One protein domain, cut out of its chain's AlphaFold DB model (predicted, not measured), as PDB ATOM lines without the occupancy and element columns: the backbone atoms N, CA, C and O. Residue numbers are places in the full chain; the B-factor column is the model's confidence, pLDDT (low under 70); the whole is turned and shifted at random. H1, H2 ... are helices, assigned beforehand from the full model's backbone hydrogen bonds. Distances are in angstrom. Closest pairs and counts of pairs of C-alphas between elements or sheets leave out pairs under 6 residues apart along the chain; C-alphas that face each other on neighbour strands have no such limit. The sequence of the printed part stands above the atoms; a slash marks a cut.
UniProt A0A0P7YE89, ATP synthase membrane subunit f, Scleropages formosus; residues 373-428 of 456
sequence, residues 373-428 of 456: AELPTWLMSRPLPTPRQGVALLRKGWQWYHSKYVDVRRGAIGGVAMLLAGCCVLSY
ATOM      1  N   ALA A 373      20.604  -8.540 110.323       63.66
ATOM      2  CA  ALA A 373      21.836  -7.746 110.306       63.66
ATOM      3  C   ALA A 373      23.124  -8.562 110.577       63.66
ATOM      4  O   ALA A 373      24.199  -8.164 110.139       63.66
ATOM      5  N   GLU A 374      23.025  -9.704 111.263       56.47
ATOM      6  CA  GLU A 374      24.145 -10.612 111.570       56.47
ATOM      7  C   GLU A 374      24.279 -11.748 110.540       56.47
ATOM      8  O   GLU A 374      25.292 -12.442 110.494       56.47
ATOM      9  N   LEU A 375      23.287 -11.927 109.660       62.16
ATOM     10  CA  LEU A 375      23.314 -12.937 108.602       62.16
ATOM     11  C   LEU A 375      24.499 -12.799 107.611       62.16
ATOM     12  O   LEU A 375      25.094 -13.831 107.295       62.16
ATOM     13  N   PRO A 376      24.894 -11.602 107.111       59.94
ATOM     14  CA  PRO A 376      26.012 -11.497 106.170       59.94
ATOM     15  C   PRO A 376      27.373 -11.733 106.839       59.94
ATOM     16  O   PRO A 376      28.241 -12.372 106.245       59.94
ATOM     17  N   THR A 377      27.563 -11.285 108.085       63.25
ATOM     18  CA  THR A 377      28.789 -11.556 108.852       63.25
ATOM     19  C   THR A 377      28.870 -13.024 109.261       63.25
ATOM     20  O   THR A 377      29.939 -13.618 109.136       63.25
ATOM     21  N   TRP A 378      27.749 -13.656 109.628       66.31
ATOM     22  CA  TRP A 378      27.668 -15.109 109.807       66.31
ATOM     23  C   TRP A 378      28.064 -15.855 108.528       66.31
ATOM     24  O   TRP A 378      28.938 -16.721 108.571       66.31
ATOM     25  N   LEU A 379      27.494 -15.474 107.380       67.38
ATOM     26  CA  LEU A 379      27.758 -16.100 106.082       67.38
ATOM     27  C   LEU A 379      29.229 -15.970 105.646       67.38
ATOM     28  O   LEU A 379      29.763 -16.922 105.083       67.38
ATOM     29  N   MET A 380      29.888 -14.844 105.941       59.31
ATOM     30  CA  MET A 380      31.332 -14.665 105.720       59.31
ATOM     31  C   MET A 380      32.199 -15.411 106.746       59.31
ATOM     32  O   MET A 380      33.273 -15.890 106.395       59.31
ATOM     33  N   SER A 381      31.752 -15.530 108.001       61.66
ATOM     34  CA  SER A 381      32.471 -16.275 109.051       61.66
ATOM     35  C   SER A 381      32.385 -17.796 108.887       61.66
ATOM     36  O   SER A 381      33.205 -18.533 109.434       61.66
ATOM     37  N   ARG A 382      31.388 -18.281 108.139       63.25
ATOM     38  CA  ARG A 382      31.200 -19.702 107.870       63.25
ATOM     39  C   ARG A 382      32.256 -20.161 106.857       63.25
ATOM     40  O   ARG A 382      32.258 -19.648 105.738       63.25
ATOM     41  N   PRO A 383      33.119 -21.142 107.181       53.06
ATOM     42  CA  PRO A 383      34.100 -21.645 106.228       53.06
ATOM     43  C   PRO A 383      33.364 -22.286 105.047       53.06
ATOM     44  O   PRO A 383      32.764 -23.356 105.177       53.06
ATOM     45  N   LEU A 384      33.381 -21.606 103.898       57.72
ATOM     46  CA  LEU A 384      32.816 -22.127 102.658       57.72
ATOM     47  C   LEU A 384      33.511 -23.462 102.337       57.72
ATOM     48  O   LEU A 384      34.744 -23.480 102.257       57.72
ATOM     49  N   PRO A 385      32.767 -24.576 102.165       63.06
ATOM     50  CA  PRO A 385      33.362 -25.865 101.836       63.06
ATOM     51  C   PRO A 385      34.292 -25.730 100.635       63.06
ATOM     52  O   PRO A 385      33.935 -25.068  99.656       63.06
ATOM     53  N   THR A 386      35.479 -26.338 100.742       66.12
ATOM     54  CA  THR A 386      36.643 -26.177  99.851       66.12
ATOM     55  C   THR A 386      36.205 -25.960  98.400       66.12
ATOM     56  O   THR A 386      35.374 -26.740  97.945       66.12
ATOM     57  N   PRO A 387      36.733 -24.993  97.621       65.75
ATOM     58  CA  PRO A 387      36.119 -24.579  96.349       65.75
ATOM     59  C   PRO A 387      35.809 -25.729  95.369       65.75
ATOM     60  O   PRO A 387      34.791 -25.696  94.680       65.75
ATOM     61  N   ARG A 388      36.608 -26.808  95.378       68.12
ATOM     62  CA  ARG A 388      36.316 -28.069  94.666       68.12
ATOM     63  C   ARG A 388      35.009 -28.752  95.114       68.12
ATOM     64  O   ARG A 388      34.233 -29.179  94.266       68.12
ATOM     65  N   GLN A 389      34.750 -28.843  96.419       69.94
ATOM     66  CA  GLN A 389      33.500 -29.354  96.997       69.94
ATOM     67  C   GLN A 389      32.318 -28.424  96.701       69.94
ATOM     68  O   GLN A 389      31.278 -28.908  96.264       69.94
ATOM     69  N   GLY A 390      32.479 -27.103  96.859       77.94
ATOM     70  CA  GLY A 390      31.435 -26.129  96.512       77.94
ATOM     71  C   GLY A 390      30.979 -26.260  95.053       77.94
ATOM     72  O   GLY A 390      29.785 -26.390  94.779       77.94
ATOM     73  N   VAL A 391      31.932 -26.349  94.119       77.94
ATOM     74  CA  VAL A 391      31.657 -26.605  92.695       77.94
ATOM     75  C   VAL A 391      31.057 -27.999  92.462       77.94
ATOM     76  O   VAL A 391      30.169 -28.135  91.623       77.94
ATOM     77  N   ALA A 392      31.469 -29.037  93.196       79.19
ATOM     78  CA  ALA A 392      30.881 -30.374  93.073       79.19
ATOM     79  C   ALA A 392      29.406 -30.417  93.520       79.19
ATOM     80  O   ALA A 392      28.571 -30.987  92.815       79.19
ATOM     81  N   LEU A 393      29.062 -29.772  94.642       78.75
ATOM     82  CA  LEU A 393      27.673 -29.634  95.093       78.75
ATOM     83  C   LEU A 393      26.851 -28.806  94.097       78.75
ATOM     84  O   LEU A 393      25.743 -29.212  93.750       78.75
ATOM     85  N   LEU A 394      27.402 -27.701  93.580       83.00
ATOM     86  CA  LEU A 394      26.734 -26.876  92.569       83.00
ATOM     87  C   LEU A 394      26.488 -27.652  91.266       83.00
ATOM     88  O   LEU A 394      25.378 -27.610  90.745       83.00
ATOM     89  N   ARG A 395      27.465 -28.426  90.770       81.00
ATOM     90  CA  ARG A 395      27.299 -29.287  89.582       81.00
ATOM     91  C   ARG A 395      26.234 -30.366  89.799       81.00
ATOM     92  O   ARG A 395      25.419 -30.585  88.907       81.00
ATOM     93  N   LYS A 396      26.187 -30.991  90.981       84.69
ATOM     94  CA  LYS A 396      25.167 -31.997  91.327       84.69
ATOM     95  C   LYS A 396      23.764 -31.383  91.441       84.69
ATOM     96  O   LYS A 396      22.801 -31.956  90.937       84.69
ATOM     97  N   GLY A 397      23.653 -30.193  92.038       83.25
ATOM     98  CA  GLY A 397      22.412 -29.413  92.075       83.25
ATOM     99  C   GLY A 397      21.954 -28.967  90.683       83.25
ATOM    100  O   GLY A 397      20.776 -29.087  90.360       83.25
ATOM    101  N   TRP A 398      22.888 -28.539  89.829       77.38
ATOM    102  CA  TRP A 398      22.624 -28.152  88.442       77.38
ATOM    103  C   TRP A 398      22.123 -29.325  87.595       77.38
ATOM    104  O   TRP A 398      21.141 -29.176  86.877       77.38
ATOM    105  N   GLN A 399      22.725 -30.514  87.721       78.94
ATOM    106  CA  GLN A 399      22.249 -31.727  87.042       78.94
ATOM    107  C   GLN A 399      20.823 -32.110  87.470       78.94
ATOM    108  O   GLN A 399      19.990 -32.413  86.616       78.94
ATOM    109  N   TRP A 400      20.511 -32.036  88.770       78.50
ATOM    110  CA  TRP A 400      19.154 -32.281  89.273       78.50
ATOM    111  C   TRP A 400      18.149 -31.231  88.773       78.50
ATOM    112  O   TRP A 400      17.059 -31.581  88.326       78.50
ATOM    113  N   TYR A 401      18.531 -29.951  88.781       72.75
ATOM    114  CA  TYR A 401      17.713 -28.858  88.253       72.75
ATOM    115  C   TYR A 401      17.446 -29.022  86.747       72.75
ATOM    116  O   TYR A 401      16.302 -28.951  86.308       72.75
ATOM    117  N   HIS A 402      18.479 -29.321  85.958       71.44
ATOM    118  CA  HIS A 402      18.379 -29.541  84.516       71.44
ATOM    119  C   HIS A 402      17.463 -30.732  84.185       71.44
ATOM    120  O   HIS A 402      16.562 -30.614  83.356       71.44
ATOM    121  N   SER A 403      17.612 -31.858  84.892       74.31
ATOM    122  CA  SER A 403      16.711 -33.010  84.739       74.31
ATOM    123  C   SER A 403      15.258 -32.679  85.122       74.31
ATOM    124  O   SER A 403      14.335 -33.152  84.468       74.31
ATOM    125  N   LYS A 404      15.030 -31.822  86.129       72.44
ATOM    126  CA  LYS A 404      13.678 -31.476  86.596       72.44
ATOM    127  C   LYS A 404      12.970 -30.386  85.775       72.44
ATOM    128  O   LYS A 404      11.744 -30.406  85.703       72.44
ATOM    129  N   TYR A 405      13.707 -29.440  85.188       62.31
ATOM    130  CA  TYR A 405      13.138 -28.244  84.540       62.31
ATOM    131  C   TYR A 405      13.447 -28.102  83.038       62.31
ATOM    132  O   TYR A 405      12.783 -27.303  82.380       62.31
ATOM    133  N   VAL A 406      14.397 -28.869  82.483       66.62
ATOM    134  CA  VAL A 406      14.684 -28.918  81.034       66.62
ATOM    135  C   VAL A 406      14.203 -30.218  80.382       66.62
ATOM    136  O   VAL A 406      13.639 -30.150  79.294       66.62
ATOM    137  N   ASP A 407      14.330 -31.383  81.032       63.12
ATOM    138  CA  ASP A 407      13.993 -32.697  80.429       63.12
ATOM    139  C   ASP A 407      12.474 -33.014  80.374       63.12
ATOM    140  O   ASP A 407      12.005 -34.151  80.303       63.12
ATOM    141  N   VAL A 408      11.659 -31.961  80.377       63.41
ATOM    142  CA  VAL A 408      10.238 -32.005  80.040       63.41
ATOM    143  C   VAL A 408      10.100 -32.085  78.519       63.41
ATOM    144  O   VAL A 408      10.259 -31.094  77.810       63.41
ATOM    145  N   ARG A 409       9.781 -33.287  78.018       55.88
ATOM    146  CA  ARG A 409       9.866 -33.749  76.608       55.88
ATOM    147  C   ARG A 409       9.191 -32.901  75.506       55.88
ATOM    148  O   ARG A 409       9.266 -33.274  74.337       55.88
ATOM    149  N   ARG A 410       8.541 -31.782  75.840       57.16
ATOM    150  CA  ARG A 410       8.069 -30.740  74.908       57.16
ATOM    151  C   ARG A 410       8.304 -29.323  75.460       57.16
ATOM    152  O   ARG A 410       7.372 -28.536  75.558       57.16
ATOM    153  N   GLY A 411       9.554 -29.015  75.821       60.72
ATOM    154  CA  GLY A 411      10.084 -27.650  75.949       60.72
ATOM    155  C   GLY A 411       9.238 -26.685  76.782       60.72
ATOM    156  O   GLY A 411       8.777 -25.675  76.256       60.72
ATOM    157  N   ALA A 412       9.014 -26.968  78.069       62.22
ATOM    158  CA  ALA A 412       8.194 -26.080  78.892       62.22
ATOM    159  C   ALA A 412       8.916 -24.753  79.190       62.22
ATOM    160  O   ALA A 412       9.837 -24.698  80.011       62.22
ATOM    161  N   ILE A 413       8.412 -23.658  78.606       72.00
ATOM    162  CA  ILE A 413       8.840 -22.277  78.892       72.00
ATOM    163  C   ILE A 413       8.859 -21.997  80.409       72.00
ATOM    164  O   ILE A 413       9.706 -21.240  80.873       72.00
ATOM    165  N   GLY A 414       7.995 -22.647  81.200       80.38
ATOM    166  CA  GLY A 414       7.942 -22.501  82.660       80.38
ATOM    167  C   GLY A 414       9.266 -22.764  83.394       80.38
ATOM    168  O   GLY A 414       9.546 -22.077  84.374       80.38
ATOM    169  N   GLY A 415      10.112 -23.685  82.914       81.81
ATOM    170  CA  GLY A 415      11.440 -23.918  83.501       81.81
ATOM    171  C   GLY A 415      12.373 -22.720  83.299       81.81
ATOM    172  O   GLY A 415      12.963 -22.210  84.250       81.81
ATOM    173  N   VAL A 416      12.426 -22.209  82.065       82.19
ATOM    174  CA  VAL A 416      13.225 -21.029  81.694       82.19
ATOM    175  C   VAL A 416      12.682 -19.758  82.355       82.19
ATOM    176  O   VAL A 416      13.461 -18.945  82.843       82.19
ATOM    177  N   ALA A 417      11.360 -19.602  82.445       85.31
ATOM    178  CA  ALA A 417      10.713 -18.468  83.102       85.31
ATOM    179  C   ALA A 417      10.987 -18.435  84.616       85.31
ATOM    180  O   ALA A 417      11.262 -17.368  85.159       85.31
ATOM    181  N   MET A 418      10.980 -19.590  85.294       83.31
ATOM    182  CA  MET A 418      11.378 -19.690  86.705       83.31
ATOM    183  C   MET A 418      12.867 -19.379  86.908       83.31
ATOM    184  O   MET A 418      13.212 -18.652  87.839       83.31
ATOM    185  N   LEU A 419      13.747 -19.871  86.026       86.06
ATOM    186  CA  LEU A 419      15.176 -19.544  86.069       86.06
ATOM    187  C   LEU A 419      15.417 -18.042  85.859       86.06
ATOM    188  O   LEU A 419      16.194 -17.436  86.595       86.06
ATOM    189  N   LEU A 420      14.721 -17.433  84.895       88.94
ATOM    190  CA  LEU A 420      14.827 -16.009  84.586       88.94
ATOM    191  C   LEU A 420      14.278 -15.139  85.724       88.94
ATOM    192  O   LEU A 420      14.928 -14.173  86.103       88.94
ATOM    193  N   ALA A 421      13.144 -15.507  86.330       91.56
ATOM    194  CA  ALA A 421      12.608 -14.815  87.502       91.56
ATOM    195  C   ALA A 421      13.583 -14.871  88.694       91.56
ATOM    196  O   ALA A 421      13.851 -13.844  89.318       91.56
ATOM    197  N   GLY A 422      14.172 -16.042  88.968       91.00
ATOM    198  CA  GLY A 422      15.216 -16.192  89.985       91.00
ATOM    199  C   GLY A 422      16.470 -15.368  89.675       91.00
ATOM    200  O   GLY A 422      17.025 -14.738  90.573       91.00
ATOM    201  N   CYS A 423      16.877 -15.313  88.404       87.62
ATOM    202  CA  CYS A 423      17.984 -14.480  87.940       87.62
ATOM    203  C   CYS A 423      17.694 -12.989  88.162       87.62
ATOM    204  O   CYS A 423      18.496 -12.317  88.800       87.62
ATOM    205  N   CYS A 424      16.520 -12.490  87.761       90.31
ATOM    206  CA  CYS A 424      16.108 -11.103  87.991       90.31
ATOM    207  C   CYS A 424      16.088 -10.732  89.483       90.31
ATOM    208  O   CYS A 424      16.570  -9.661  89.842       90.31
ATOM    209  N   VAL A 425      15.585 -11.607  90.363       90.12
ATOM    210  CA  VAL A 425      15.582 -11.365  91.821       90.12
ATOM    211  C   VAL A 425      17.002 -11.361  92.398       90.12
ATOM    212  O   VAL A 425      17.318 -10.510  93.228       90.12
ATOM    213  N   LEU A 426      17.884 -12.257  91.943       85.62
ATOM    214  CA  LEU A 426      19.280 -12.290  92.386       85.62
ATOM    215  C   LEU A 426      20.073 -11.075  91.874       85.62
ATOM    216  O   LEU A 426      20.821 -10.467  92.637       85.62
ATOM    217  N   SER A 427      19.866 -10.676  90.617       86.38
ATOM    218  CA  SER A 427      20.417  -9.446  90.045       86.38
ATOM    219  C   SER A 427      19.892  -8.201  90.753       86.38
ATOM    220  O   SER A 427      20.666  -7.279  90.964       86.38
ATOM    221  N   TYR A 428      18.625  -8.173  91.179       84.50
ATOM    222  CA  TYR A 428      18.069  -7.082  91.985       84.50
ATOM    223  C   TYR A 428      18.735  -7.000  93.367       84.50
ATOM    224  O   TYR A 428      19.127  -5.917  93.790       84.50
TER     225      TYR A 428
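AT A GLANCE: This is residues 373 to 428 of the 456 residues of the protein "ATP synthase membrane subunit f" of Scleropages formosus (UniProt A0A0P7YE89). An open, flat frame of three helices: the long H2 makes one side, H3 folds back from one end of it as the other arm of a wide V, and the short H1 stands free beyond its other end. The printed part has 56 residues with three named helices in the order H1, H2, H3 and no named strand; its class is all helix. It is only just extended, close to loose, with a radius of gyration of the C-alphas of 15.3 A and spans of 44 by 27 by 12 A.

IN THESE COORDINATES: H2, residues 387 to 405, is 26.1 A long, from C-alpha 387 at (36.119, -24.579, 96.349). H3, residues 413 to 428, is 22.1 A long and ends at C-alpha 428 at (18.069, -7.082, 91.985). H1 is residues 375 to 381, 9.8 A.

HOW THE PARTS SIT: H2 and H3 form a helical hairpin and only just touch, with 3 pairs of C-alphas within 8 A; H2 touches H3 with residue 405 alone, and H3 touches H2 with residues 414 to 416 alone. Their closest C-alphas, of Tyr 405 and Gly 415, are 4.8 A apart. They run opposite ways at a steep tilt of 39 degrees. H1 is apart from H2 and H3. In H1, H2 and H3 every O i to N i+4 pair is within hydrogen-bond range.

THE WHOLE: The C-alphas farthest apart, of Glu 374 and Arg 410, are 44.8 A apart. The printed part has no cut. The link H1 to H2 is tight, H2 to H3 short. The mean pLDDT of the printed part is 73.2; residues 373 to 389 and 405 to 412 are under 70.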